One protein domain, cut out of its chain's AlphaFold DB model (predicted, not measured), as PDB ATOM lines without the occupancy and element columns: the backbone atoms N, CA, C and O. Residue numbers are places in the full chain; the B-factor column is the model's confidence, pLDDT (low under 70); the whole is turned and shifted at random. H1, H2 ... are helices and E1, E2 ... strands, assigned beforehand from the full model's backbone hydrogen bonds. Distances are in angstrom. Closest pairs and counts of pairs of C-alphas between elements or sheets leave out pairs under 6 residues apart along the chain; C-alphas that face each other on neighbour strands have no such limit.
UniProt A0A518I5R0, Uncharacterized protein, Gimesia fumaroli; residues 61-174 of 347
ATOM      1  N   LYS A  61     153.235 165.258 128.001       92.69
ATOM      2  CA  LYS A  61     152.070 165.851 128.673       92.69
ATOM      3  C   LYS A  61     150.833 165.853 127.772       92.69
ATOM      4  O   LYS A  61     149.759 165.463 128.217       92.69
ATOM      5  N   GLU A  62     150.981 166.232 126.503       94.19
ATOM      6  CA  GLU A  62     149.878 166.212 125.532       94.19
ATOM      7  C   GLU A  62     149.403 164.785 125.239       94.19
ATOM      8  O   GLU A  62     148.198 164.551 125.155       94.19
ATOM      9  N   LYS A  63     150.325 163.814 125.153       95.44
ATOM     10  CA  LYS A  63     149.979 162.392 125.003       95.44
ATOM     11  C   LYS A  63     149.180 161.874 126.197       95.44
ATOM     12  O   LYS A  63     148.172 161.205 125.998       95.44
ATOM     13  N   LEU A  64     149.601 162.197 127.421       96.19
ATOM     14  CA  LEU A  64     148.892 161.796 128.639       96.19
ATOM     15  C   LEU A  64     147.519 162.469 128.748       96.19
ATOM     16  O   LEU A  64     146.547 161.795 129.075       96.19
ATOM     17  N   ARG A  65     147.408 163.756 128.391       96.31
ATOM     18  CA  ARG A  65     146.120 164.462 128.324       96.31
ATOM     19  C   ARG A  65     145.178 163.813 127.311       96.31
ATOM     20  O   ARG A  65     144.024 163.553 127.631       96.31
ATOM     21  N   ALA A  66     145.666 163.531 126.101       95.75
ATOM     22  CA  ALA A  66     144.877 162.875 125.059       95.75
ATOM     23  C   ALA A  66     144.440 161.465 125.486       95.75
ATOM     24  O   ALA A  66     143.280 161.106 125.300       95.75
ATOM     25  N   ALA A  67     145.334 160.699 126.119       95.94
ATOM     26  CA  ALA A  67     145.014 159.391 126.678       95.94
ATOM     27  C   ALA A  67     143.959 159.485 127.788       95.94
ATOM     28  O   ALA A  67     143.053 158.663 127.826       95.94
ATOM     29  N   PHE A  68     144.032 160.498 128.655       95.06
ATOM     30  CA  PHE A  68     143.019 160.741 129.675       95.06
ATOM     31  C   PHE A  68     141.657 161.088 129.067       95.06
ATOM     32  O   PHE A  68     140.654 160.498 129.460       95.06
ATOM     33  N   ILE A  69     141.593 161.980 128.076       94.75
ATOM     34  CA  ILE A  69     140.331 162.337 127.405       94.75
ATOM     35  C   ILE A  69     139.727 161.115 126.702       94.75
ATOM     36  O   ILE A  69     138.550 160.826 126.901       94.75
ATOM     37  N   ALA A  70     140.545 160.361 125.965       93.81
ATOM     38  CA  ALA A  70     140.112 159.185 125.214       93.81
ATOM     39  C   ALA A  70     139.878 157.933 126.075       93.81
ATOM     40  O   ALA A  70     139.324 156.951 125.578       93.81
ATOM     41  N   ALA A  71     140.322 157.925 127.337       90.69
ATOM     42  CA  ALA A  71     140.185 156.763 128.199       90.69
ATOM     43  C   ALA A  71     138.712 156.393 128.365       90.69
ATOM     44  O   ALA A  71     137.865 157.243 128.658       90.69
ATOM     45  N   SER A  72     138.438 155.094 128.212       84.62
ATOM     46  CA  SER A  72     137.138 154.542 128.550       84.62
ATOM     47  C   SER A  72     136.828 154.837 130.012       84.62
ATOM     48  O   SER A  72     137.750 154.876 130.834       84.62
ATOM     49  N   PRO A  73     135.553 155.007 130.349       76.12
ATOM     50  CA  PRO A  73     135.210 155.367 131.701       76.12
ATOM     51  C   PRO A  73     135.469 154.347 132.813       76.12
ATOM     52  O   PRO A  73     135.967 153.245 132.576       76.12
ATOM     53  N   GLY A  74     135.135 154.746 134.045       74.94
ATOM     54  CA  GLY A  74     135.341 153.955 135.254       74.94
ATOM     55  C   GLY A  74     136.812 153.919 135.675       74.94
ATOM     56  O   GLY A  74     137.514 154.934 135.646       74.94
ATOM     57  N   GLU A  75     137.301 152.737 136.048       79.88
ATOM     58  CA  GLU A  75     138.666 152.540 136.554       79.88
ATOM     59  C   GLU A  75     139.744 152.998 135.558       79.88
ATOM     60  O   GLU A  75     140.704 153.664 135.943       79.88
ATOM     61  N   LYS A  76     139.557 152.726 134.259       85.50
ATOM     62  CA  LYS A  76     140.506 153.126 133.203       85.50
ATOM     63  C   LYS A  76     140.647 154.645 133.095       85.50
ATOM     64  O   LYS A  76     141.760 155.139 132.913       85.50
ATOM     65  N   LYS A  77     139.544 155.387 133.233       87.12
ATOM     66  CA  LYS A  77     139.540 156.857 133.248       87.12
ATOM     67  C   LYS A  77     140.264 157.387 134.474       87.12
ATOM     68  O   LYS A  77     141.080 158.294 134.341       87.12
ATOM     69  N   GLY A  78     140.012 156.784 135.633       86.25
ATOM     70  CA  GLY A  78     140.702 157.108 136.876       86.25
ATOM     71  C   GLY A  78     142.212 156.855 136.800       86.25
ATOM     72  O   GLY A  78     142.995 157.718 137.176       86.25
ATOM     73  N   GLU A  79     142.645 155.726 136.240       89.62
ATOM     74  CA  GLU A  79     144.070 155.424 136.052       89.62
ATOM     75  C   GLU A  79     144.729 156.378 135.043       89.62
ATOM     76  O   GLU A  79     145.843 156.858 135.260       89.62
ATOM     77  N   ALA A  80     144.036 156.713 133.951       92.75
ATOM     78  CA  ALA A  80     144.533 157.687 132.986       92.75
ATOM     79  C   ALA A  80     144.625 159.101 133.589       92.75
ATOM     80  O   ALA A  80     145.614 159.797 133.356       92.75
ATOM     81  N   ALA A  81     143.646 159.499 134.411       92.81
ATOM     82  CA  ALA A  81     143.687 160.742 135.176       92.81
ATOM     83  C   ALA A  81     144.877 160.743 136.140       92.81
ATOM     84  O   ALA A  81     145.675 161.678 136.121       92.81
ATOM     85  N   ARG A  82     145.061 159.669 136.920       90.94
ATOM     86  CA  ARG A  82     146.191 159.518 137.846       90.94
ATOM     87  C   ARG A  82     147.515 159.733 137.120       90.94
ATOM     88  O   ARG A  82     148.258 160.637 137.486       90.94
ATOM     89  N   ARG A  83     147.765 159.001 136.029       93.81
ATOM     90  CA  ARG A  83     148.993 159.139 135.220       93.81
ATOM     91  C   ARG A  83     149.192 160.543 134.664       93.81
ATOM     92  O   ARG A  83     150.327 160.999 134.553       93.81
ATOM     93  N   PHE A  84     148.112 161.212 134.272       95.88
ATOM     94  CA  PHE A  84     148.192 162.565 133.738       95.88
ATOM     95  C   PHE A  84     148.534 163.597 134.822       95.88
ATOM     96  O   PHE A  84     149.353 164.478 134.566       95.88
ATOM     97  N   PHE A  85     147.958 163.476 136.023       94.75
ATOM     98  CA  PHE A  85     148.094 164.463 137.100       94.75
ATOM     99  C   PHE A  85     149.238 164.192 138.096       94.75
ATOM    100  O   PHE A  85     149.657 165.127 138.776       94.75
ATOM    101  N   GLU A  86     149.760 162.964 138.187       90.69
ATOM    102  CA  GLU A  86     150.712 162.509 139.222       90.69
ATOM    103  C   GLU A  86     151.962 163.392 139.363       90.69
ATOM    104  O   GLU A  86     152.384 163.679 140.480       90.69
ATOM    105  N   ASN A  87     152.514 163.879 138.248       88.31
ATOM    106  CA  ASN A  87     153.765 164.650 138.229       88.31
ATOM    107  C   ASN A  87     153.579 166.119 137.826       88.31
ATOM    108  O   ASN A  87     154.539 166.786 137.438       88.31
ATOM    109  N   LEU A  88     152.347 166.631 137.863       95.19
ATOM    110  CA  LEU A  88     152.094 168.025 137.513       95.19
ATOM    111  C   LEU A  88     152.407 168.954 138.685       95.19
ATOM    112  O   LEU A  88     152.042 168.693 139.832       95.19
ATOM    113  N   SER A  89     153.052 170.080 138.377       95.56
ATOM    114  CA  SER A  89     153.268 171.146 139.352       95.56
ATOM    115  C   SER A  89     151.939 171.799 139.761       95.56
ATOM    116  O   SER A  89     150.955 171.767 139.018       95.56
ATOM    117  N   ALA A  90     151.912 172.473 140.914       95.38
ATOM    118  CA  ALA A  90     150.739 173.247 141.335       95.38
ATOM    119  C   ALA A  90     150.349 174.324 140.300       95.38
ATOM    120  O   ALA A  90     149.164 174.574 140.077       95.38
ATOM    121  N   GLN A  91     151.338 174.922 139.624       96.31
ATOM    122  CA  GLN A  91     151.104 175.893 138.555       96.31
ATOM    123  C   GLN A  91     150.466 175.239 137.323       96.31
ATOM    124  O   GLN A  91     149.543 175.806 136.740       96.31
ATOM    125  N   ASP A  92     150.921 174.042 136.937       97.06
ATOM    126  CA  ASP A  92     150.323 173.284 135.836       97.06
ATOM    127  C   ASP A  92     148.881 172.883 136.137       97.06
ATOM    128  O   ASP A  92     148.020 173.038 135.275       97.06
ATOM    129  N   ILE A  93     148.608 172.417 137.356       97.31
ATOM    130  CA  ILE A  93     147.254 172.068 137.798       97.31
ATOM    131  C   ILE A  93     146.350 173.301 137.744       97.31
ATOM    132  O   ILE A  93     145.266 173.233 137.174       97.31
ATOM    133  N   ASN A  94     146.812 174.453 138.241       96.88
ATOM    134  CA  ASN A  94     146.026 175.686 138.191       96.88
ATOM    135  C   ASN A  94     145.735 176.142 136.750       96.88
ATOM    136  O   ASN A  94     144.638 176.616 136.472       96.88
ATOM    137  N   ARG A  95     146.682 175.968 135.818       97.62
ATOM    138  CA  ARG A  95     146.447 176.231 134.387       97.62
ATOM    139  C   ARG A  95     145.389 175.292 133.803       97.62
ATOM    140  O   ARG A  95     144.553 175.736 133.023       97.62
ATOM    141  N   LEU A  96     145.392 174.016 134.195       97.94
ATOM    142  CA  LEU A  96     144.417 173.029 133.720       97.94
ATOM    143  C   LEU A  96     142.992 173.270 134.240       97.94
ATOM    144  O   LEU A  96     142.052 172.798 133.611       97.94
ATOM    145  N   CYS A  97     142.793 174.055 135.302       97.94
ATOM    146  CA  CYS A  97     141.452 174.504 135.699       97.94
ATOM    147  C   CYS A  97     140.747 175.329 134.600       97.94
ATOM    148  O   CYS A  97     139.525 175.449 134.609       97.94
ATOM    149  N   PHE A  98     141.502 175.878 133.645       97.69
ATOM    150  CA  PHE A  98     140.988 176.633 132.498       97.69
ATOM    151  C   PHE A  98     141.012 175.830 131.193       97.69
ATOM    152  O   PHE A  98     140.843 176.395 130.117       97.69
ATOM    153  N   ASP A  99     141.246 174.518 131.261       98.19
ATOM    154  CA  ASP A  99     141.219 173.655 130.086       98.19
ATOM    155  C   ASP A  99     139.830 173.688 129.418       98.19
ATOM    156  O   ASP A  99     138.817 173.857 130.092       98.19
ATOM    157  N   ASN A 100     139.752 173.543 128.094       96.94
ATOM    158  CA  ASN A 100     138.475 173.533 127.365       96.94
ATOM    159  C   ASN A 100     137.647 172.264 127.626       96.94
ATOM    160  O   ASN A 100     136.429 172.283 127.478       96.94
ATOM    161  N   ASP A 101     138.284 171.172 128.043       97.44
ATOM    162  CA  ASP A 101     137.623 169.918 128.378       97.44
ATOM    163  C   ASP A 101     137.137 169.924 129.838       97.44
ATOM    164  O   ASP A 101     137.903 170.168 130.773       97.44
ATOM    165  N   ASN A 102     135.845 169.652 130.040       97.25
ATOM    166  CA  ASN A 102     135.232 169.684 131.370       97.25
ATOM    167  C   ASN A 102     135.772 168.595 132.299       97.25
ATOM    168  O   ASN A 102     135.927 168.862 133.490       97.25
ATOM    169  N   SER A 103     136.100 167.402 131.789       95.75
ATOM    170  CA  SER A 103     136.745 166.376 132.611       95.75
ATOM    171  C   SER A 103     138.094 166.890 133.107       95.75
ATOM    172  O   SER A 103     138.343 166.880 134.309       95.75
ATOM    173  N   VAL A 104     138.949 167.404 132.217       97.06
ATOM    174  CA  VAL A 104     140.269 167.934 132.606       97.06
ATOM    175  C   VAL A 104     140.147 169.053 133.637       97.06
ATOM    176  O   VAL A 104     140.811 168.991 134.673       97.06
ATOM    177  N   ALA A 105     139.277 170.031 133.389       98.25
ATOM    178  CA  ALA A 105     139.094 171.178 134.271       98.25
ATOM    179  C   ALA A 105     138.589 170.772 135.667       98.25
ATOM    180  O   ALA A 105     139.125 171.233 136.676       98.25
ATOM    181  N   LEU A 106     137.605 169.866 135.744       97.50
ATOM    182  CA  LEU A 106     137.055 169.384 137.015       97.50
ATOM    183  C   LEU A 106     138.066 168.542 137.803       97.50
ATOM    184  O   LEU A 106     138.222 168.746 139.008       97.50
ATOM    185  N   TYR A 107     138.802 167.645 137.139       96.25
ATOM    186  CA  TYR A 107     139.874 166.883 137.791       96.25
ATOM    187  C   TYR A 107     141.002 167.793 138.287       96.25
ATOM    188  O   TYR A 107     141.517 167.582 139.384       96.25
ATOM    189  N   ALA A 108     141.363 168.829 137.526       97.44
ATOM    190  CA  ALA A 108     142.364 169.806 137.941       97.44
ATOM    191  C   ALA A 108     141.911 170.603 139.174       97.44
ATOM    192  O   ALA A 108     142.672 170.732 140.135       97.44
ATOM    193  N   ALA A 109     140.659 171.072 139.189       97.75
ATOM    194  CA  ALA A 109     140.079 171.769 140.335       97.75
ATOM    195  C   ALA A 109     140.025 170.874 141.582       97.75
ATOM    196  O   ALA A 109     140.388 171.311 142.675       97.75
ATOM    197  N   TRP A 110     139.660 169.600 141.418       96.50
ATOM    198  CA  TRP A 110     139.697 168.632 142.511       96.50
ATOM    199  C   TRP A 110     141.124 168.395 143.017       96.50
ATOM    200  O   TRP A 110     141.380 168.434 144.220       96.50
ATOM    201  N   ARG A 111     142.093 168.233 142.110       95.56
ATOM    202  CA  ARG A 111     143.493 168.025 142.493       95.56
ATOM    203  C   ARG A 111     144.077 169.234 143.224       95.56
ATOM    204  O   ARG A 111     144.861 169.067 144.157       95.56
ATOM    205  N   LYS A 112     143.678 170.449 142.840       95.88
ATOM    206  CA  LYS A 112     144.025 171.686 143.555       95.88
ATOM    207  C   LYS A 112     143.531 171.642 145.007       95.88
ATOM    208  O   LYS A 112     144.313 171.940 145.909       95.88
ATOM    209  N   LEU A 113     142.284 171.221 145.232       95.62
ATOM    210  CA  LEU A 113     141.720 171.024 146.572       95.62
ATOM    211  C   LEU A 113     142.527 169.984 147.367       95.62
ATOM    212  O   LEU A 113     142.925 170.249 148.500       95.62
ATOM    213  N   GLU A 114     142.861 168.836 146.774       94.00
ATOM    214  CA  GLU A 114     143.661 167.800 147.449       94.00
ATOM    215  C   GLU A 114     145.058 168.289 147.851       94.00
ATOM    216  O   GLU A 114     145.534 167.978 148.945       94.00
ATOM    217  N   LEU A 115     145.717 169.080 146.999       93.56
ATOM    218  CA  LEU A 115     147.013 169.683 147.318       93.56
ATOM    219  C   LEU A 115     146.919 170.651 148.503       93.56
ATOM    220  O   LEU A 115     147.777 170.611 149.388       93.56
ATOM    221  N   GLN A 116     145.872 171.479 148.561       94.19
ATOM    222  CA  GLN A 116     145.634 172.374 149.697       94.19
ATOM    223  C   GLN A 116     145.434 171.583 151.000       94.19
ATOM    224  O   GLN A 116     146.008 171.930 152.033       94.19
ATOM    225  N   LEU A 117     144.667 170.489 150.960       94.62
ATOM    226  CA  LEU A 117     144.417 169.643 152.132       94.62
ATOM    227  C   LEU A 117     145.659 168.851 152.563       94.62
ATOM    228  O   LEU A 117     145.947 168.752 153.756       94.62
ATOM    229  N   THR A 118     146.445 168.367 151.602       92.31
ATOM    230  CA  THR A 118     147.735 167.710 151.859       92.31
ATOM    231  C   THR A 118     148.703 168.667 152.552       92.31
ATOM    232  O   THR A 118     149.328 168.303 153.546       92.31
ATOM    233  N   ALA A 119     148.787 169.920 152.094       92.50
ATOM    234  CA  ALA A 119     149.629 170.932 152.727       92.50
ATOM    235  C   ALA A 119     149.218 171.198 154.187       92.50
ATOM    236  O   ALA A 119     150.080 171.358 155.051       92.50
ATOM    237  N   ARG A 120     147.913 171.171 154.501       92.44
ATOM    238  CA  ARG A 120     147.429 171.313 155.886       92.44
ATOM    239  C   ARG A 120     147.881 170.170 156.791       92.44
ATOM    240  O   ARG A 120     148.319 170.436 157.907       92.44
ATOM    241  N   LEU A 121     147.818 168.931 156.300       90.88
ATOM    242  CA  LEU A 121     148.287 167.737 157.016       90.88
ATOM    243  C   LEU A 121     149.803 167.728 157.256       90.88
ATOM    244  O   LEU A 121     150.282 167.019 158.138       90.88
ATOM    245  N   LEU A 122     150.569 168.492 156.476       89.00
ATOM    246  CA  LEU A 122     152.005 168.690 156.694       89.00
ATOM    247  C   LEU A 122     152.308 169.894 157.601       89.00
ATOM    248  O   LEU A 122     153.387 169.947 158.189       89.00
ATOM    249  N   GLY A 123     151.371 170.838 157.725       91.81
ATOM    250  CA  GLY A 123     151.509 172.071 158.500       91.81
ATOM    251  C   GLY A 123     150.627 172.104 159.755       91.81
ATOM    252  O   GLY A 123     150.919 171.389 160.713       91.81
ATOM    253  N   PRO A 124     149.578 172.950 159.799       85.75
ATOM    254  CA  PRO A 124     148.798 173.229 161.011       85.75
ATOM    255  C   PRO A 124     148.110 172.003 161.622       85.75
ATOM    256  O   PRO A 124     147.871 171.980 162.821       85.75
ATOM    257  N   GLU A 125     147.815 170.983 160.816       90.88
ATOM    258  CA  GLU A 125     147.122 169.762 161.245       90.88
ATOM    259  C   GLU A 125     148.080 168.559 161.283       90.88
ATOM    260  O   GLU A 125     147.671 167.404 161.119       90.88
ATOM    261  N   ARG A 126     149.389 168.811 161.421       91.00
ATOM    262  CA  ARG A 126     150.410 167.763 161.367       91.00
ATOM    263  C   ARG A 126     150.145 166.673 162.402       91.00
ATOM    264  O   ARG A 126     150.051 166.930 163.594       91.00
ATOM    265  N   GLY A 127     150.093 165.429 161.924       89.19
ATOM    266  CA  GLY A 127     149.845 164.247 162.755       89.19
ATOM    267  C   GLY A 127     148.373 163.843 162.860       89.19
ATOM    268  O   GLY A 127     148.099 162.734 163.315       89.19
ATOM    269  N   ALA A 128     147.435 164.667 162.383       91.56
ATOM    270  CA  ALA A 128     146.042 164.261 162.266       91.56
ATOM    271  C   ALA A 128     145.889 163.116 161.247       91.56
ATOM    272  O   ALA A 128     146.475 163.131 160.161       91.56
ATOM    273  N   ASN A 129     145.075 162.113 161.585       90.75
ATOM    274  CA  ASN A 129     144.724 161.040 160.648       90.75
ATOM    275  C   ASN A 129     143.650 161.483 159.650       90.75
ATOM    276  O   ASN A 129     143.604 160.983 158.527       90.75
ATOM    277  N   ILE A 130     142.772 162.385 160.084       91.88
ATOM    278  CA  ILE A 130     141.626 162.894 159.340       91.88
ATOM    279  C   ILE A 130     141.438 164.362 159.727       91.88
ATOM    280  O   ILE A 130     141.486 164.684 160.912       91.88
ATOM    281  N   ILE A 131     141.185 165.225 158.746       92.81
ATOM    282  CA  ILE A 131     140.842 166.639 158.949       92.81
ATOM    283  C   ILE A 131     139.525 166.968 158.251       92.81
ATOM    284  O   ILE A 131     139.161 166.324 157.270       92.81
ATOM    285  N   TYR A 132     138.799 167.970 158.734       93.88
ATOM    286  CA  TYR A 132     137.657 168.504 157.992       93.88
ATOM    287  C   TYR A 132     138.141 169.322 156.795       93.88
ATOM    288  O   TYR A 132     139.155 170.021 156.893       93.88
ATOM    289  N   ILE A 133     137.410 169.262 155.679       94.06
ATOM    290  CA  ILE A 133     137.642 170.196 154.574       94.06
ATOM    291  C   ILE A 133     137.166 171.582 155.038       94.06
ATOM    292  O   ILE A 133     136.009 171.715 155.442       94.06
ATOM    293  N   PRO A 134     138.024 172.621 155.039       94.12
ATOM    294  CA  PRO A 134     137.600 173.955 155.443       94.12
ATOM    295  C   PRO A 134     136.445 174.453 154.559       94.12
ATOM    296  O   PRO A 134     136.558 174.345 153.336       94.12
ATOM    297  N   PRO A 135     135.386 175.073 155.119       93.06
ATOM    298  CA  PRO A 135     134.229 175.505 154.334       93.06
ATOM    299  C   PRO A 135     134.583 176.397 153.141       93.06
ATOM    300  O   PRO A 135     134.013 176.236 152.070       93.06
ATOM    301  N   GLY A 136     135.570 177.292 153.287       94.88
ATOM    302  CA  GLY A 136     136.040 178.139 152.184       94.88
ATOM    303  C   GLY A 136     136.606 177.351 150.996       94.88
ATOM    304  O   GLY A 136     136.352 177.719 149.856       94.88
ATOM    305  N   VAL A 137     137.302 176.237 151.251       94.31
ATOM    306  CA  VAL A 137     137.855 175.360 150.202       94.31
ATOM    307  C   VAL A 137     136.737 174.580 149.511       94.31
ATOM    308  O   VAL A 137     136.707 174.492 148.284       94.31
ATOM    309  N   SER A 138     135.776 174.058 150.281       94.69
ATOM    310  CA  SER A 138     134.590 173.404 149.717       94.69
ATOM    311  C   SER A 138     133.777 174.371 148.852       94.69
ATOM    312  O   SER A 138     133.420 174.022 147.732       94.69
ATOM    313  N   HIS A 139     133.526 175.598 149.326       95.56
ATOM    314  CA  HIS A 139     132.811 176.624 148.559       95.56
ATOM    315  C   HIS A 139     133.552 177.040 147.284       95.56
ATOM    316  O   HIS A 139     132.901 177.251 146.266       95.56
ATOM    317  N   GLU A 140     134.888 177.123 147.304       96.12
ATOM    318  CA  GLU A 140     135.680 177.404 146.098       96.12
ATOM    319  C   GLU A 140     135.439 176.334 145.024       96.12
ATOM    320  O   GLU A 140     135.170 176.663 143.868       96.12
ATOM    321  N   PHE A 141     135.473 175.052 145.401       97.00
ATOM    322  CA  PHE A 141     135.209 173.962 144.462       97.00
ATOM    323  C   PHE A 141     133.753 173.948 143.975       97.00
ATOM    324  O   PHE A 141     133.515 173.769 142.782       97.00
ATOM    325  N   LEU A 142     132.781 174.190 144.861       96.12
ATOM    326  CA  LEU A 142     131.364 174.297 144.486       96.12
ATOM    327  C   LEU A 142     131.140 175.422 143.469       96.12
ATOM    328  O   LEU A 142     130.586 175.177 142.400       96.12
ATOM    329  N   GLY A 143     131.662 176.619 143.749       97.00
ATOM    330  CA  GLY A 143     131.573 177.759 142.839       97.00
ATOM    331  C   GLY A 143     132.290 177.511 141.509       97.00
ATOM    332  O   GLY A 143     131.810 177.945 140.462       97.00
ATOM    333  N   PHE A 144     133.399 176.761 141.515       98.19
ATOM    334  CA  PHE A 144     134.060 176.331 140.283       98.19
ATOM    335  C   PHE A 144     133.158 175.423 139.440       98.19
ATOM    336  O   PHE A 144     133.034 175.639 138.236       98.19
ATOM    337  N   VAL A 145     132.513 174.425 140.053       97.56
ATOM    338  CA  VAL A 145     131.591 173.514 139.356       97.56
ATOM    339  C   VAL A 145     130.425 174.291 138.746       97.56
ATOM    340  O   VAL A 145     130.143 174.127 137.559       97.56
ATOM    341  N   GLU A 146     129.787 175.174 139.515       95.94
ATOM    342  CA  GLU A 146     128.660 175.986 139.039       95.94
ATOM    343  C   GLU A 146     129.074 176.948 137.927       95.94
ATOM    344  O   GLU A 146     128.424 177.001 136.886       95.94
ATOM    345  N   GLY A 147     130.193 177.656 138.093       96.69
ATOM    346  CA  GLY A 147     130.714 178.566 137.074       96.69
ATOM    347  C   GLY A 147     131.152 177.842 135.801       96.69
ATOM    348  O   GLY A 147     130.995 178.368 134.699       96.69
ATOM    349  N   ARG A 148     131.669 176.616 135.920       97.31
ATOM    350  CA  ARG A 148     132.134 175.837 134.769       97.31
ATOM    351  C   ARG A 148     130.991 175.184 134.003       97.31
ATOM    352  O   ARG A 148     130.974 175.231 132.777       97.31
ATOM    353  N   LEU A 149     130.073 174.539 134.715       95.94
ATOM    354  CA  LEU A 149     128.976 173.779 134.115       95.94
ATOM    355  C   LEU A 149     127.749 174.644 133.844       95.94
ATOM    356  O   LEU A 149     126.900 174.254 133.046       95.94
ATOM    357  N   GLN A 150     127.668 175.816 134.480       94.38
ATOM    358  CA  GLN A 150     126.539 176.739 134.403       94.38
ATOM    359  C   GLN A 150     125.222 176.073 134.838       94.38
ATOM    360  O   GLN A 150     124.157 176.366 134.290       94.38
ATOM    361  N   VAL A 151     125.313 175.148 135.795       89.44
ATOM    362  CA  VAL A 151     124.209 174.373 136.369       89.44
ATOM    363  C   VAL A 151     124.353 174.415 137.891       89.44
ATOM    364  O   VAL A 151     125.463 174.185 138.373       89.44
ATOM    365  N   PRO A 152     123.269 174.686 138.644       89.38
ATOM    366  CA  PRO A 152     123.332 174.749 140.099       89.38
ATOM    367  C   PRO A 152     123.669 173.381 140.687       89.38
ATOM    368  O   PRO A 152     123.048 172.365 140.335       89.38
ATOM    369  N   VAL A 153     124.631 173.361 141.605       90.19
ATOM    370  CA  VAL A 153     125.027 172.130 142.285       90.19
ATOM    371  C   VAL A 153     123.909 171.704 143.243       90.19
ATOM    372  O   VAL A 153     123.310 172.543 143.917       90.19
ATOM    373  N   PRO A 154     123.576 170.406 143.328       85.44
ATOM    374  CA  PRO A 154     122.496 169.975 144.196       85.44
ATOM    375  C   PRO A 154     122.773 170.152 145.689       85.44
ATOM    376  O   PRO A 154     123.871 169.864 146.162       85.44
ATOM    377  N   ASN A 155     121.747 170.556 146.448       82.75
ATOM    378  CA  ASN A 155     121.874 170.868 147.873       82.75
ATOM    379  C   ASN A 155     122.466 169.709 148.684       82.75
ATOM    380  O   ASN A 155     123.322 169.952 149.535       82.75
ATOM    381  N   ASN A 156     122.084 168.445 148.444       79.12
ATOM    382  CA  ASN A 156     122.700 167.356 149.209       79.12
ATOM    383  C   ASN A 156     124.153 167.151 148.782       79.12
ATOM    384  O   ASN A 156     124.996 166.906 149.641       79.12
ATOM    385  N   TRP A 157     124.488 167.296 147.499       86.19
ATOM    386  CA  TRP A 157     125.879 167.248 147.036       86.19
ATOM    387  C   TRP A 157     126.746 168.319 147.723       86.19
ATOM    388  O   TRP A 157     127.807 167.991 148.259       86.19
ATOM    389  N   CYS A 158     126.244 169.558 147.833       89.94
ATOM    390  CA  CYS A 158     126.870 170.637 148.606       89.94
ATOM    391  C   CYS A 158     127.088 170.236 150.072       89.94
ATOM    392  O   CYS A 158     128.213 170.301 150.571       89.94
ATOM    393  N   HIS A 159     126.041 169.773 150.764       87.44
ATOM    394  CA  HIS A 159     126.131 169.364 152.171       87.44
ATOM    395  C   HIS A 159     127.125 168.216 152.396       87.44
ATOM    396  O   HIS A 159     127.855 168.212 153.390       87.44
ATOM    397  N   ASN A 160     127.189 167.247 151.479       87.56
ATOM    398  CA  ASN A 160     128.138 166.141 151.579       87.56
ATOM    399  C   ASN A 160     129.581 166.630 151.455       87.56
ATOM    400  O   ASN A 160     130.422 166.204 152.243       87.56
ATOM    401  N   LEU A 161     129.869 167.552 150.534       91.44
ATOM    402  CA  LEU A 161     131.207 168.130 150.409       91.44
ATOM    403  C   LEU A 161     131.566 169.046 151.592       91.44
ATOM    404  O   LEU A 161     132.703 169.038 152.055       91.44
ATOM    405  N   LEU A 162     130.611 169.816 152.115       91.38
ATOM    406  CA  LEU A 162     130.824 170.685 153.281       91.38
ATOM    407  C   LEU A 162     131.059 169.903 154.578       91.38
ATOM    408  O   LEU A 162     131.733 170.391 155.482       91.38
ATOM    409  N   SER A 163     130.528 168.684 154.670       89.81
ATOM    410  CA  SER A 163     130.744 167.773 155.800       89.81
ATOM    411  C   SER A 163     131.850 166.742 155.550       89.81
ATOM    412  O   SER A 163     132.123 165.906 156.421       89.81
ATOM    413  N   ALA A 164     132.490 166.790 154.378       93.12
ATOM    414  CA  ALA A 164     133.521 165.846 153.996       93.12
ATOM    415  C   ALA A 164     134.781 166.007 154.849       93.12
ATOM    416  O   ALA A 164     135.115 167.074 155.380       93.12
ATOM    417  N   ARG A 165     135.504 164.900 154.969       93.38
ATOM    418  CA  ARG A 165     136.751 164.812 155.714       93.38
ATOM    419  C   ARG A 165     137.848 164.276 154.818       93.38
ATOM    420  O   ARG A 165     137.604 163.393 154.010       93.38
ATOM    421  N   TYR A 166     139.062 164.763 154.993       94.12
ATOM    422  CA  TYR A 166     140.221 164.331 154.232       94.12
ATOM    423  C   TYR A 166     141.153 163.510 155.108       94.12
ATOM    424  O   TYR A 166     141.587 163.961 156.169       94.12
ATOM    425  N   GLY A 167     141.415 162.281 154.686       90.19
ATOM    426  CA  GLY A 167     142.306 161.355 155.361       90.19
ATOM    427  C   GLY A 167     143.763 161.567 154.965       90.19
ATOM    428  O   GLY A 167     144.078 161.952 153.841       90.19
ATOM    429  N   ARG A 168     144.670 161.213 155.876       87.94
ATOM    430  CA  ARG A 168     146.124 161.280 155.673       87.94
ATOM    431  C   ARG A 168     146.628 160.511 154.446       87.94
ATOM    432  O   ARG A 168     147.656 160.868 153.884       87.94
ATOM    433  N   TRP A 169     145.896 159.483 154.028       86.56
ATOM    434  CA  TRP A 169     146.211 158.641 152.869       86.56
ATOM    435  C   TRP A 169     145.663 159.187 151.543       86.56
ATOM    436  O   TRP A 169     145.625 158.465 150.555       86.56
ATOM    437  N   GLY A 170     145.203 160.439 151.519       84.94
ATOM    438  CA  GLY A 170     144.705 161.085 150.307       84.94
ATOM    439  C   GLY A 170     143.259 160.746 149.944       84.94
ATOM    440  O   GLY A 170     142.812 161.085 148.855       84.94
ATOM    441  N   ALA A 171     142.517 160.092 150.839       87.44
ATOM    442  CA  ALA A 171     141.120 159.738 150.615       87.44
ATOM    443  C   ALA A 171     140.179 160.798 151.196       87.44
ATOM    444  O   ALA A 171     140.301 161.168 152.366       87.44
ATOM    445  N   THR A 172     139.194 161.233 150.409       90.25
ATOM    446  CA  THR A 172     138.090 162.059 150.913       90.25
ATOM    447  C   THR A 172     136.931 161.167 151.344       90.25
ATOM    448  O   THR A 172     136.481 160.309 150.590       90.25
ATOM    449  N   LEU A 173     136.465 161.370 152.570       89.31
ATOM    450  CA  LEU A 173     135.377 160.650 153.210       89.31
ATOM    451  C   LEU A 173     134.146 161.550 153.278       89.31
ATOM    452  O   LEU A 173     134.205 162.625 153.876       89.31
ATOM    453  N   PHE A 174     133.027 161.100 152.722       86.81
ATOM    454  CA  PHE A 174     131.779 161.867 152.699       86.81
ATOM    455  C   PHE A 174     130.768 161.324 153.710       86.81
ATOM    456  O   PHE A 174     130.601 160.111 153.890       86.81
TER     457      PHE A 174
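AT A GLANCE: This is residues 61 to 174 of the 347 residues of an uncharacterized protein of Gimesia fumaroli (UniProt A0A518I5R0). A small sheet of two strands, E1 and E2, sits beside residues 114 to 121 of a long helix, H4, that runs through the middle; H3 and H5 lie along H4, each running opposite to it, and H6 folds back on H5. Near the other end of H4 the helical hairpin of H1 and H2 lies crosswise to it, and the residues after E2 turn back along that strand. The printed part has 114 residues, with six named helices and two named strands in the order H1, H2, H3, H4, E1, H5, H6, E2; the sheet is antiparallel and the class is mostly helix. The whole is compact and rounded, with a radius of gyration of the C-alphas of 14.5 A and spans of 37 by 32 by 26 A.

IN THESE COORDINATES: Begin at the sheet, with E1 at residues 130 to 132 and E2 at residues 165 to 167. Find C-alpha 102 at (135.232, 169.684, 131.370); from there H4 runs 30.4 A through residues 102 to 122, to C-alpha 122 at (152.005, 168.690, 156.694). H5 is residues 135 to 149, 21.0 A long, and H6 is residues 155 to 162. Go back to C-alpha 61 at (152.070, 165.851, 128.673) for H1, residues 61 to 70, 14.1 A; H2 follows at residues 75 to 85, 15.2 A, and H3 at residues 90 to 96.

HOW THE PARTS SIT: In the sheet, look for N 131 and O 166, 2.9 A apart, and N 166 and O 131, 2.8 A apart, both within hydrogen-bond range. Residues 165 to 166 of E2 also pair antiparallel with residues 172 to 173. The closest C-alphas of H4 and E2 are those of Leu 117 and Tyr 166, 7.1 A apart. H4 is the hub, touching three helices. It touches H5 at Ala 109 and Phe 141, whose C-alphas are closest at 6.7 A, with a shallow tilt of 9 degrees, opposite ways. It forms a helical hairpin with H3, closest at the C-alphas of Ile 93 and Ala 108, 5.4 A. H2 and H4 only just touch, with 3 pairs of C-alphas within 8 A, through residues 107 to 111 of H4 alone; the closest C-alphas are those of Ala 81 and Tyr 107, 7.7 A, at a steep tilt of 66 degrees. H1 and H2 form a helical hairpin, closest at the C-alphas of Phe 68 and Ala 80, 4.8 A. H5 and H6 form another, closest at the C-alphas of Ser 138 and Leu 162, 5.9 A, while H4 and H6 are apart. In all six helices every O i to N i+4 pair is within hydrogen-bond range.

THE WHOLE: The two C-alphas farthest apart are those of Ala 70 and Pro 124, 39.4 A. The printed part has no cut and no long link; H4 to E1 is short, and the other links between named elements are tight. The mean pLDDT of the printed part is 92.6, and no printed residue is under 70.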